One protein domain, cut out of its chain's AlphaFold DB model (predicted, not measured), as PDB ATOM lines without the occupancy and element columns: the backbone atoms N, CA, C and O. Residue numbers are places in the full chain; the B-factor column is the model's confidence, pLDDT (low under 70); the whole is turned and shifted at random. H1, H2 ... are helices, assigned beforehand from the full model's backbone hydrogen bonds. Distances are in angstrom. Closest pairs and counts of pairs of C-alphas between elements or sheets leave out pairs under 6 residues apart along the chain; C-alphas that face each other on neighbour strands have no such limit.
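Overview. This is residues 37 to 117 of the 270 residues of an uncharacterized protein of Tautonia plasticadhaerens (UniProt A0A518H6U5). One long, straight helix, H1, sticks out with its residues 37 to 60 from a small compact head in which four shorter helices, H2 to H5, pack together. The printed part has 81 residues with five named helices, H1 to H5 in chain order, and no named strand: all helix. The whole is extended, with a radius of gyration of the C-alphas of 18.3 A and spans of 60 by 23 by 20 A.

Along the chain. H1, residues 37 to 61, runs 35.7 A from C-alpha 37 at (43.452, -64.189, 13.493). H2 is residues 63 to 73, 15.4 A, and H3 residues 79 to 90, 16.2 A. H4 is residues 97 to 104, 10.4 A; H5, residues 111 to 117, 10.0 A, ends at C-alpha 117 (4.419, -30.632, 3.002).

Arrangement. H1 and H2 meet only through their link. H2 and H3 touch as a hairpin, C-alphas of Leu 72 and Arg 82 closest at 4.5 A, at a steep tilt of 41 degrees. H3 and H5 touch, the same way at 18 degrees, a shallow tilt, C-alphas of Val 83 and Ala 113 closest at 4.5 A. H4 and H5 touch as a hairpin, C-alphas of Ala 104 and Arg 114 closest at 5.0 A. In all five helices every O i to N i+4 pair is within hydrogen-bond range.

Size, cuts and confidence. The C-alphas of Phe 37 and Asp 111, the two farthest apart, are 60.2 A apart. The printed part has no cut, no link is long, and no printed residue has pLDDT under 70.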
ATOM      1  N   PHE A  37      44.334 -64.988  12.629       87.19
ATOM      2  CA  PHE A  37      43.452 -64.189  13.493       87.19
ATOM      3  C   PHE A  37      43.869 -62.720  13.557       87.19
ATOM      4  O   PHE A  37      43.006 -61.857  13.701       87.19
ATOM      5  N   TYR A  38      45.162 -62.414  13.407       83.62
ATOM      6  CA  TYR A  38      45.630 -61.029  13.351       83.62
ATOM      7  C   TYR A  38      45.063 -60.302  12.124       83.62
ATOM      8  O   TYR A  38      44.512 -59.211  12.250       83.62
ATOM      9  N   TYR A  39      45.123 -60.933  10.947       88.25
ATOM     10  CA  TYR A  39      44.555 -60.371   9.720       88.25
ATOM     11  C   TYR A  39      43.033 -60.254   9.784       88.25
ATOM     12  O   TYR A  39      42.486 -59.258   9.320       88.25
ATOM     13  N   LEU A  40      42.353 -61.224  10.402       93.75
ATOM     14  CA  LEU A  40      40.906 -61.170  10.597       93.75
ATOM     15  C   LEU A  40      40.509 -60.026  11.541       93.75
ATOM     16  O   LEU A  40      39.575 -59.289  11.240       93.75
ATOM     17  N   ALA A  41      41.249 -59.822  12.634       90.69
ATOM     18  CA  ALA A  41      41.021 -58.708  13.551       90.69
ATOM     19  C   ALA A  41      41.254 -57.347  12.874       90.69
ATOM     20  O   ALA A  41      40.432 -56.444  13.012       90.69
ATOM     21  N   VAL A  42      42.336 -57.205  12.099       94.19
ATOM     22  CA  VAL A  42      42.615 -55.976  11.336       94.19
ATOM     23  C   VAL A  42      41.555 -55.746  10.257       94.19
ATOM     24  O   VAL A  42      41.038 -54.639  10.145       94.19
ATOM     25  N   GLY A  43      41.181 -56.778   9.500       96.56
ATOM     26  CA  GLY A  43      40.136 -56.690   8.479       96.56
ATOM     27  C   GLY A  43      38.775 -56.315   9.070       96.56
ATOM     28  O   GLY A  43      38.107 -55.423   8.553       96.56
ATOM     29  N   GLY A  44      38.403 -56.927  10.199       97.31
ATOM     30  CA  GLY A  44      37.196 -56.578  10.947       97.31
ATOM     31  C   GLY A  44      37.212 -55.133  11.443       97.31
ATOM     32  O   GLY A  44      36.207 -54.436  11.321       97.31
ATOM     33  N   LEU A  45      38.359 -54.646  11.929       97.75
ATOM     34  CA  LEU A  45      38.511 -53.251  12.344       97.75
ATOM     35  C   LEU A  45      38.368 -52.280  11.164       97.75
ATOM     36  O   LEU A  45      37.670 -51.280  11.290       97.75
ATOM     37  N   VAL A  46      38.991 -52.571  10.018       98.00
ATOM     38  CA  VAL A  46      38.870 -51.739   8.808       98.00
ATOM     39  C   VAL A  46      37.419 -51.680   8.334       98.00
ATOM     40  O   VAL A  46      36.918 -50.594   8.046       98.00
ATOM     41  N   LEU A  47      36.726 -52.821   8.305       97.88
ATOM     42  CA  LEU A  47      35.312 -52.885   7.941       97.88
ATOM     43  C   LEU A  47      34.446 -52.075   8.914       97.88
ATOM     44  O   LEU A  47      33.603 -51.298   8.473       97.88
ATOM     45  N   LEU A  48      34.695 -52.191  10.222       98.19
ATOM     46  CA  LEU A  48      33.991 -51.418  11.244       98.19
ATOM     47  C   LEU A  48      34.212 -49.909  11.075       98.19
ATOM     48  O   LEU A  48      33.249 -49.147  11.084       98.19
ATOM     49  N   VAL A  49      35.461 -49.469  10.883       98.25
ATOM     50  CA  VAL A  49      35.785 -48.053  10.634       98.25
ATOM     51  C   VAL A  49      35.098 -47.559   9.361       98.25
ATOM     52  O   VAL A  49      34.531 -46.468   9.364       98.25
ATOM     53  N   GLY A  50      35.081 -48.370   8.300       98.31
ATOM     54  CA  GLY A  50      34.349 -48.074   7.070       98.31
ATOM     55  C   GLY A  50      32.846 -47.902   7.303       98.31
ATOM     56  O   GLY A  50      32.273 -46.915   6.847       98.31
ATOM     57  N   MET A  51      32.214 -48.800   8.067       98.12
ATOM     58  CA  MET A  51      30.792 -48.697   8.424       98.12
ATOM     59  C   MET A  51      30.487 -47.455   9.266       98.12
ATOM     60  O   MET A  51      29.497 -46.776   9.003       98.12
ATOM     61  N   ILE A  52      31.338 -47.127  10.246       97.94
ATOM     62  CA  ILE A  52      31.189 -45.914  11.064       97.94
ATOM     63  C   ILE A  52      31.321 -44.668  10.187       97.94
ATOM     64  O   ILE A  52      30.505 -43.757  10.301       97.94
ATOM     65  N   GLY A  53      32.312 -44.630   9.292       98.12
ATOM     66  CA  GLY A  53      32.507 -43.521   8.357       98.12
ATOM     67  C   GLY A  53      31.320 -43.343   7.410       98.12
ATOM     68  O   GLY A  53      30.839 -42.226   7.236       98.12
ATOM     69  N   TRP A  54      30.798 -44.441   6.858       97.69
ATOM     70  CA  TRP A  54      29.607 -44.432   6.009       97.69
ATOM     71  C   TRP A  54      28.360 -43.946   6.759       97.69
ATOM     72  O   TRP A  54      27.643 -43.081   6.260       97.69
ATOM     73  N   PHE A  55      28.136 -44.429   7.986       97.19
ATOM     74  CA  PHE A  55      27.028 -43.975   8.827       97.19
ATOM     75  C   PHE A  55      27.152 -42.489   9.193       97.19
ATOM     76  O   PHE A  55      26.187 -41.739   9.062       97.19
ATOM     77  N   ALA A  56      28.341 -42.041   9.609       96.06
ATOM     78  CA  ALA A  56      28.598 -40.641   9.937       96.06
ATOM     79  C   ALA A  56      28.381 -39.728   8.722       96.06
ATOM     80  O   ALA A  56      27.795 -38.654   8.856       96.06
ATOM     81  N   TRP A  57      28.795 -40.177   7.534       96.19
ATOM     82  CA  TRP A  57      28.533 -39.474   6.284       96.19
ATOM     83  C   TRP A  57      27.033 -39.380   5.979       96.19
ATOM     84  O   TRP A  57      26.551 -38.288   5.689       96.19
ATOM     85  N   GLY A  58      26.284 -40.480   6.107       93.38
ATOM     86  CA  GLY A  58      24.830 -40.487   5.899       93.38
ATOM     87  C   GLY A  58      24.069 -39.607   6.899       93.38
ATOM     88  O   GLY A  58      23.144 -38.886   6.533       93.38
ATOM     89  N   ALA A  59      24.486 -39.593   8.165       93.25
ATOM     90  CA  ALA A  59      23.921 -38.684   9.159       93.25
ATOM     91  C   ALA A  59      24.222 -37.212   8.820       93.25
ATOM     92  O   ALA A  59      23.354 -36.349   8.958       93.25
ATOM     93  N   TRP A  60      25.438 -36.925   8.346       94.62
ATOM     94  CA  TRP A  60      25.847 -35.579   7.951       94.62
ATOM     95  C   TRP A  60      25.137 -35.083   6.687       94.62
ATOM     96  O   TRP A  60      24.768 -33.910   6.630       94.62
ATOM     97  N   SER A  61      24.900 -35.942   5.689       93.06
ATOM     98  CA  SER A  61      24.168 -35.552   4.476       93.06
ATOM     99  C   SER A  61      22.726 -35.146   4.790       93.06
ATOM    100  O   SER A  61      22.223 -34.186   4.217       93.06
ATOM    101  N   LEU A  62      22.101 -35.770   5.794       95.00
ATOM    102  CA  LEU A  62      20.753 -35.429   6.257       95.00
ATOM    103  C   LEU A  62      20.682 -34.171   7.142       95.00
ATOM    104  O   LEU A  62      19.592 -33.796   7.575       95.00
ATOM    105  N   ARG A  63      21.802 -33.487   7.430       95.81
ATOM    106  CA  ARG A  63      21.834 -32.325   8.347       95.81
ATOM    107  C   ARG A  63      20.829 -31.230   7.981       95.81
ATOM    108  O   ARG A  63      20.319 -30.546   8.864       95.81
ATOM    109  N   GLU A  64      20.564 -31.042   6.689       95.12
ATOM    110  CA  GLU A  64      19.647 -30.007   6.208       95.12
ATOM    111  C   GLU A  64      18.189 -30.397   6.450       95.12
ATOM    112  O   GLU A  64      17.429 -29.570   6.950       95.12
ATOM    113  N   VAL A  65      17.845 -31.671   6.226       95.12
ATOM    114  CA  VAL A  65      16.538 -32.244   6.577       95.12
ATOM    115  C   VAL A  65      16.292 -32.102   8.079       95.12
ATOM    116  O   VAL A  65      15.273 -31.552   8.482       95.12
ATOM    117  N   TRP A  66      17.252 -32.504   8.920       95.56
ATOM    118  CA  TRP A  66      17.122 -32.393  10.378       95.56
ATOM    119  C   TRP A  66      16.961 -30.949  10.854       95.56
ATOM    120  O   TRP A  66      16.132 -30.678  11.722       95.56
ATOM    121  N   ARG A  67      17.725 -30.013  10.279       96.88
ATOM    122  CA  ARG A  67      17.596 -28.584  10.586       96.88
ATOM    123  C   ARG A  67      16.201 -28.069  10.243       96.88
ATOM    124  O   ARG A  67      15.612 -27.357  11.052       96.88
ATOM    125  N   ASP A  68      15.686 -28.404   9.064       97.12
ATOM    126  CA  ASP A  68      14.383 -27.913   8.617       97.12
ATOM    127  C   ASP A  68      13.237 -28.552   9.415       97.12
ATOM    128  O   ASP A  68      12.326 -27.834   9.817       97.12
ATOM    129  N   VAL A  69      13.330 -29.840   9.766       96.00
ATOM    130  CA  VAL A  69      12.401 -30.503  10.702       96.00
ATOM    131  C   VAL A  69      12.429 -29.828  12.077       96.00
ATOM    132  O   VAL A  69      11.374 -29.546  12.641       96.00
ATOM    133  N   TYR A  70      13.616 -29.512  12.605       96.38
ATOM    134  CA  TYR A  70      13.745 -28.822  13.890       96.38
ATOM    135  C   TYR A  70      13.092 -27.436  13.867       96.38
ATOM    136  O   TYR A  70      12.293 -27.126  14.744       96.38
ATOM    137  N   ILE A  71      13.384 -26.615  12.849       96.81
ATOM    138  CA  ILE A  71      12.768 -25.287  12.700       96.81
ATOM    139  C   ILE A  71      11.249 -25.418  12.564       96.81
ATOM    140  O   ILE A  71      10.509 -24.659  13.182       96.81
ATOM    141  N   LEU A  72      10.781 -26.382  11.771       96.56
ATOM    142  CA  LEU A  72       9.367 -26.598  11.496       96.56
ATOM    143  C   LEU A  72       8.563 -26.962  12.757       96.56
ATOM    144  O   LEU A  72       7.439 -26.480  12.911       96.56
ATOM    145  N   HIS A  73       9.132 -27.760  13.662       95.81
ATOM    146  CA  HIS A  73       8.483 -28.197  14.906       95.81
ATOM    147  C   HIS A  73       8.787 -27.321  16.129       95.81
ATOM    148  O   HIS A  73       8.265 -27.591  17.204       95.81
ATOM    149  N   ASP A  74       9.596 -26.270  15.997       95.81
ATOM    150  CA  ASP A  74       9.867 -25.339  17.093       95.81
ATOM    151  C   ASP A  74       8.731 -24.295  17.202       95.81
ATOM    152  O   ASP A  74       8.641 -23.393  16.361       95.81
ATOM    153  N   PRO A  75       7.847 -24.370  18.223       93.81
ATOM    154  CA  PRO A  75       6.749 -23.418  18.380       93.81
ATOM    155  C   PRO A  75       7.237 -22.013  18.757       93.81
ATOM    156  O   PRO A  75       6.476 -21.058  18.624       93.81
ATOM    157  N   GLY A  76       8.485 -21.870  19.221       95.12
ATOM    158  CA  GLY A  76       9.099 -20.578  19.519       95.12
ATOM    159  C   GLY A  76       9.572 -19.822  18.276       95.12
ATOM    160  O   GLY A  76       9.950 -18.653  18.382       95.12
ATOM    161  N   ARG A  77       9.568 -20.456  17.095       95.31
ATOM    162  CA  ARG A  77       9.977 -19.817  15.837       95.31
ATOM    163  C   ARG A  77       8.838 -19.021  15.201       95.31
ATOM    164  O   ARG A  77       7.691 -19.471  15.229       95.31
ATOM    165  N   PRO A  78       9.147 -17.884  14.547       95.94
ATOM    166  CA  PRO A  78       8.181 -17.177  13.716       95.94
ATOM    167  C   PRO A  78       7.555 -18.105  12.670       95.94
ATOM    168  O   PRO A  78       8.251 -18.910  12.050       95.94
ATOM    169  N   GLU A  79       6.254 -17.959  12.414       94.31
ATOM    170  CA  GLU A  79       5.547 -18.787  11.427       94.31
ATOM    171  C   GLU A  79       6.205 -18.727  10.040       94.31
ATOM    172  O   GLU A  79       6.318 -19.752   9.372       94.31
ATOM    173  N   ALA A  80       6.706 -17.558   9.630       95.38
ATOM    174  CA  ALA A  80       7.406 -17.387   8.359       95.38
ATOM    175  C   ALA A  80       8.619 -18.327   8.218       95.38
ATOM    176  O   ALA A  80       8.782 -18.952   7.169       95.38
ATOM    177  N   ASP A  81       9.415 -18.491   9.280       96.94
ATOM    178  CA  ASP A  81      10.573 -19.392   9.287       96.94
ATOM    179  C   ASP A  81      10.132 -20.857   9.175       96.94
ATOM    180  O   ASP A  81      10.754 -21.647   8.461       96.94
ATOM    181  N   ARG A  82       9.028 -21.214   9.844       97.06
ATOM    182  CA  ARG A  82       8.442 -22.565   9.817       97.06
ATOM    183  C   ARG A  82       7.874 -22.898   8.435       97.06
ATOM    184  O   ARG A  82       8.087 -23.994   7.926       97.06
ATOM    185  N   VAL A  83       7.198 -21.945   7.793       96.31
ATOM    186  CA  VAL A  83       6.667 -22.082   6.426       96.31
ATOM    187  C   VAL A  83       7.797 -22.198   5.404       96.31
ATOM    188  O   VAL A  83       7.722 -23.016   4.490       96.31
ATOM    189  N   GLU A  84       8.861 -21.416   5.559       96.88
ATOM    190  CA  GLU A  84      10.034 -21.505   4.693       96.88
ATOM    191  C   GLU A  84      10.787 -22.837   4.891       96.88
ATOM    192  O   GLU A  84      11.200 -23.462   3.915       96.88
ATOM    193  N   ALA A  85      10.899 -23.334   6.128       97.38
ATOM    194  CA  ALA A  85      11.433 -24.669   6.401       97.38
ATOM    195  C   ALA A  85      10.582 -25.772   5.749       97.38
ATOM    196  O   ALA A  85      11.133 -26.661   5.103       97.38
ATOM    197  N   ALA A  86       9.250 -25.680   5.829       97.56
ATOM    198  CA  ALA A  86       8.347 -26.595   5.131       97.56
ATOM    199  C   ALA A  86       8.530 -26.556   3.607       97.56
ATOM    200  O   ALA A  86       8.538 -27.605   2.968       97.56
ATOM    201  N   ARG A  87       8.724 -25.368   3.020       97.19
ATOM    202  CA  ARG A  87       8.994 -25.211   1.583       97.19
ATOM    203  C   ARG A  87      10.296 -25.894   1.168       97.19
ATOM    204  O   ARG A  87      10.310 -26.597   0.160       97.19
ATOM    205  N   ARG A  88      11.377 -25.709   1.933       97.44
ATOM    206  CA  ARG A  88      12.653 -26.394   1.670       97.44
ATOM    207  C   ARG A  88      12.518 -27.905   1.810       97.44
ATOM    208  O   ARG A  88      12.979 -28.632   0.936       97.44
ATOM    209  N   LEU A  89      11.836 -28.367   2.856       96.75
ATOM    210  CA  LEU A  89      11.617 -29.788   3.104       96.75
ATOM    211  C   LEU A  89      10.786 -30.454   1.996       96.75
ATOM    212  O   LEU A  89      11.132 -31.542   1.544       96.75
ATOM    213  N   ALA A  90       9.737 -29.781   1.519       95.94
ATOM    214  CA  ALA A  90       8.895 -30.234   0.412       95.94
ATOM    215  C   ALA A  90       9.691 -30.479  -0.886       95.94
ATOM    216  O   ALA A  90       9.388 -31.402  -1.639       95.94
ATOM    217  N   GLY A  91      10.721 -29.665  -1.140       94.19
ATOM    218  CA  GLY A  91      11.598 -29.794  -2.306       94.19
ATOM    219  C   GLY A  91      12.837 -30.668  -2.092       94.19
ATOM    220  O   GLY A  91      13.598 -30.858  -3.038       94.19
ATOM    221  N   ASN A  92      13.079 -31.178  -0.880       95.19
ATOM    222  CA  ASN A  92      14.320 -31.882  -0.563       95.19
ATOM    223  C   ASN A  92      14.234 -33.371  -0.965       95.19
ATOM    224  O   ASN A  92      13.431 -34.099  -0.374       95.19
ATOM    225  N   PRO A  93      15.054 -33.856  -1.921       93.50
ATOM    226  CA  PRO A  93      15.012 -35.250  -2.371       93.50
ATOM    227  C   PRO A  93      15.386 -36.263  -1.277       93.50
ATOM    228  O   PRO A  93      14.968 -37.413  -1.358       93.50
ATOM    229  N   ASP A  94      16.116 -35.842  -0.241       94.00
ATOM    230  CA  ASP A  94      16.517 -36.709   0.869       94.00
ATOM    231  C   ASP A  94      15.403 -36.892   1.920       94.00
ATOM    232  O   ASP A  94      15.499 -37.763   2.786       94.00
ATOM    233  N   ALA A  95      14.337 -36.080   1.869       94.56
ATOM    234  CA  ALA A  95      13.176 -36.220   2.745       94.56
ATOM    235  C   ALA A  95      12.211 -37.271   2.181       94.56
ATOM    236  O   ALA A  95      11.566 -37.038   1.155       94.56
ATOM    237  N   THR A  96      12.081 -38.407   2.869       93.06
ATOM    238  CA  THR A  96      11.307 -39.546   2.355       93.06
ATOM    239  C   THR A  96       9.800 -39.249   2.314       93.06
ATOM    240  O   THR A  96       9.299 -38.478   3.141       93.06
ATOM    241  N   PRO A  97       9.027 -39.888   1.411       92.81
ATOM    242  CA  PRO A  97       7.571 -39.725   1.363       92.81
ATOM    243  C   PRO A  97       6.897 -40.030   2.708       92.81
ATOM    244  O   PRO A  97       6.026 -39.283   3.156       92.81
ATOM    245  N   ARG A  98       7.369 -41.070   3.409       90.50
ATOM    246  CA  ARG A  98       6.875 -41.440   4.741       90.50
ATOM    247  C   ARG A  98       7.118 -40.347   5.782       90.50
ATOM    248  O   ARG A  98       6.199 -40.044   6.539       90.50
ATOM    249  N   GLN A  99       8.310 -39.740   5.796       92.81
ATOM    250  CA  GLN A  99       8.633 -38.623   6.693       92.81
ATOM    251  C   GLN A  99       7.743 -37.412   6.412       92.81
ATOM    252  O   GLN A  99       7.194 -36.824   7.341       92.81
ATOM    253  N   ARG A 100       7.551 -37.055   5.137       95.31
ATOM    254  CA  ARG A 100       6.658 -35.954   4.747       95.31
ATOM    255  C   ARG A 100       5.216 -36.224   5.179       95.31
ATOM    256  O   ARG A 100       4.552 -35.305   5.648       95.31
ATOM    257  N   LEU A 101       4.748 -37.471   5.086       92.94
ATOM    258  CA  LEU A 101       3.417 -37.859   5.555       92.94
ATOM    259  C   LEU A 101       3.288 -37.692   7.074       92.94
ATOM    260  O   LEU A 101       2.330 -37.078   7.532       92.94
ATOM    261  N   ASP A 102       4.260 -38.187   7.848       92.00
ATOM    262  CA  ASP A 102       4.266 -38.023   9.309       92.00
ATOM    263  C   ASP A 102       4.248 -36.548   9.714       92.00
ATOM    264  O   ASP A 102       3.481 -36.148  10.589       92.00
ATOM    265  N   ILE A 103       5.039 -35.726   9.026       94.25
ATOM    266  CA  ILE A 103       5.090 -34.283   9.252       94.25
ATOM    267  C   ILE A 103       3.748 -33.643   8.889       94.25
ATOM    268  O   ILE A 103       3.179 -32.932   9.709       94.25
ATOM    269  N   ALA A 104       3.174 -33.932   7.719       93.62
ATOM    270  CA  ALA A 104       1.865 -33.405   7.324       93.62
ATOM    271  C   ALA A 104       0.744 -33.775   8.317       93.62
ATOM    272  O   ALA A 104      -0.189 -32.999   8.535       93.62
ATOM    273  N   LEU A 105       0.844 -34.942   8.954       91.75
ATOM    274  CA  LEU A 105      -0.092 -35.398   9.976       91.75
ATOM    275  C   LEU A 105       0.228 -34.860  11.378       91.75
ATOM    276  O   LEU A 105      -0.567 -35.056  12.298       91.75
ATOM    277  N   ALA A 106       1.318 -34.129  11.588       91.25
ATOM    278  CA  ALA A 106       1.630 -33.574  12.896       91.25
ATOM    279  C   ALA A 106       0.609 -32.480  13.310       91.25
ATOM    280  O   ALA A 106       0.174 -31.662  12.484       91.25
ATOM    281  N   PRO A 107       0.126 -32.484  14.568       86.75
ATOM    282  CA  PRO A 107      -0.944 -31.588  15.020       86.75
ATOM    283  C   PRO A 107      -0.492 -30.130  15.209       86.75
ATOM    284  O   PRO A 107      -1.301 -29.219  15.080       86.75
ATOM    285  N   ASP A 108       0.793 -29.907  15.458       89.75
ATOM    286  CA  ASP A 108       1.425 -28.657  15.905       89.75
ATOM    287  C   ASP A 108       1.939 -27.753  14.768       89.75
ATOM    288  O   ASP A 108       2.588 -26.728  15.014       89.75
ATOM    289  N   LEU A 109       1.664 -28.118  13.514       92.88
ATOM    290  CA  LEU A 109       2.107 -27.357  12.350       92.88
ATOM    291  C   LEU A 109       1.143 -26.224  11.974       92.88
ATOM    292  O   LEU A 109      -0.069 -26.453  11.943       92.88
ATOM    293  N   PRO A 110       1.669 -25.045  11.582       94.44
ATOM    294  CA  PRO A 110       0.890 -24.015  10.911       94.44
ATOM    295  C   PRO A 110       0.266 -24.580   9.636       94.44
ATOM    296  O   PRO A 110       0.922 -25.324   8.900       94.44
ATOM    297  N   ASP A 111      -0.967 -24.184   9.331       94.25
ATOM    298  CA  ASP A 111      -1.716 -24.757   8.210       94.25
ATOM    299  C   ASP A 111      -0.997 -24.593   6.868       94.25
ATOM    300  O   ASP A 111      -0.987 -25.518   6.062       94.25
ATOM    301  N   ARG A 112      -0.298 -23.474   6.650       94.44
ATOM    302  CA  ARG A 112       0.519 -23.252   5.442       94.44
ATOM    303  C   ARG A 112       1.680 -24.214   5.315       94.44
ATOM    304  O   ARG A 112       1.941 -24.735   4.235       94.44
ATOM    305  N   ALA A 113       2.394 -24.417   6.416       96.38
ATOM    306  CA  ALA A 113       3.527 -25.321   6.458       96.38
ATOM    307  C   ALA A 113       3.047 -26.759   6.217       96.38
ATOM    308  O   ALA A 113       3.592 -27.466   5.372       96.38
ATOM    309  N   ARG A 114       1.946 -27.145   6.874       95.88
ATOM    310  CA  ARG A 114       1.279 -28.433   6.670       95.88
ATOM    311  C   ARG A 114       0.814 -28.620   5.223       95.88
ATOM    312  O   ARG A 114       1.046 -29.683   4.654       95.88
ATOM    313  N   TYR A 115       0.208 -27.598   4.618       95.69
ATOM    314  CA  TYR A 115      -0.241 -27.625   3.225       95.69
ATOM    315  C   TYR A 115       0.923 -27.871   2.269       95.69
ATOM    316  O   TYR A 115       0.834 -28.761   1.433       95.69
ATOM    317  N   LEU A 116       2.028 -27.130   2.412       96.06
ATOM    318  CA  LEU A 116       3.211 -27.287   1.557       96.06
ATOM    319  C   LEU A 116       3.793 -28.702   1.625       96.06
ATOM    320  O   LEU A 116       4.116 -29.285   0.592       96.06
ATOM    321  N   VAL A 117       3.900 -29.269   2.830       96.81
ATOM    322  CA  VAL A 117       4.419 -30.632   3.002       96.81
ATOM    323  C   VAL A 117       3.451 -31.658   2.407       96.81
ATOM    324  O   VAL A 117       3.885 -32.525   1.652       96.81
TER     325      VAL A 117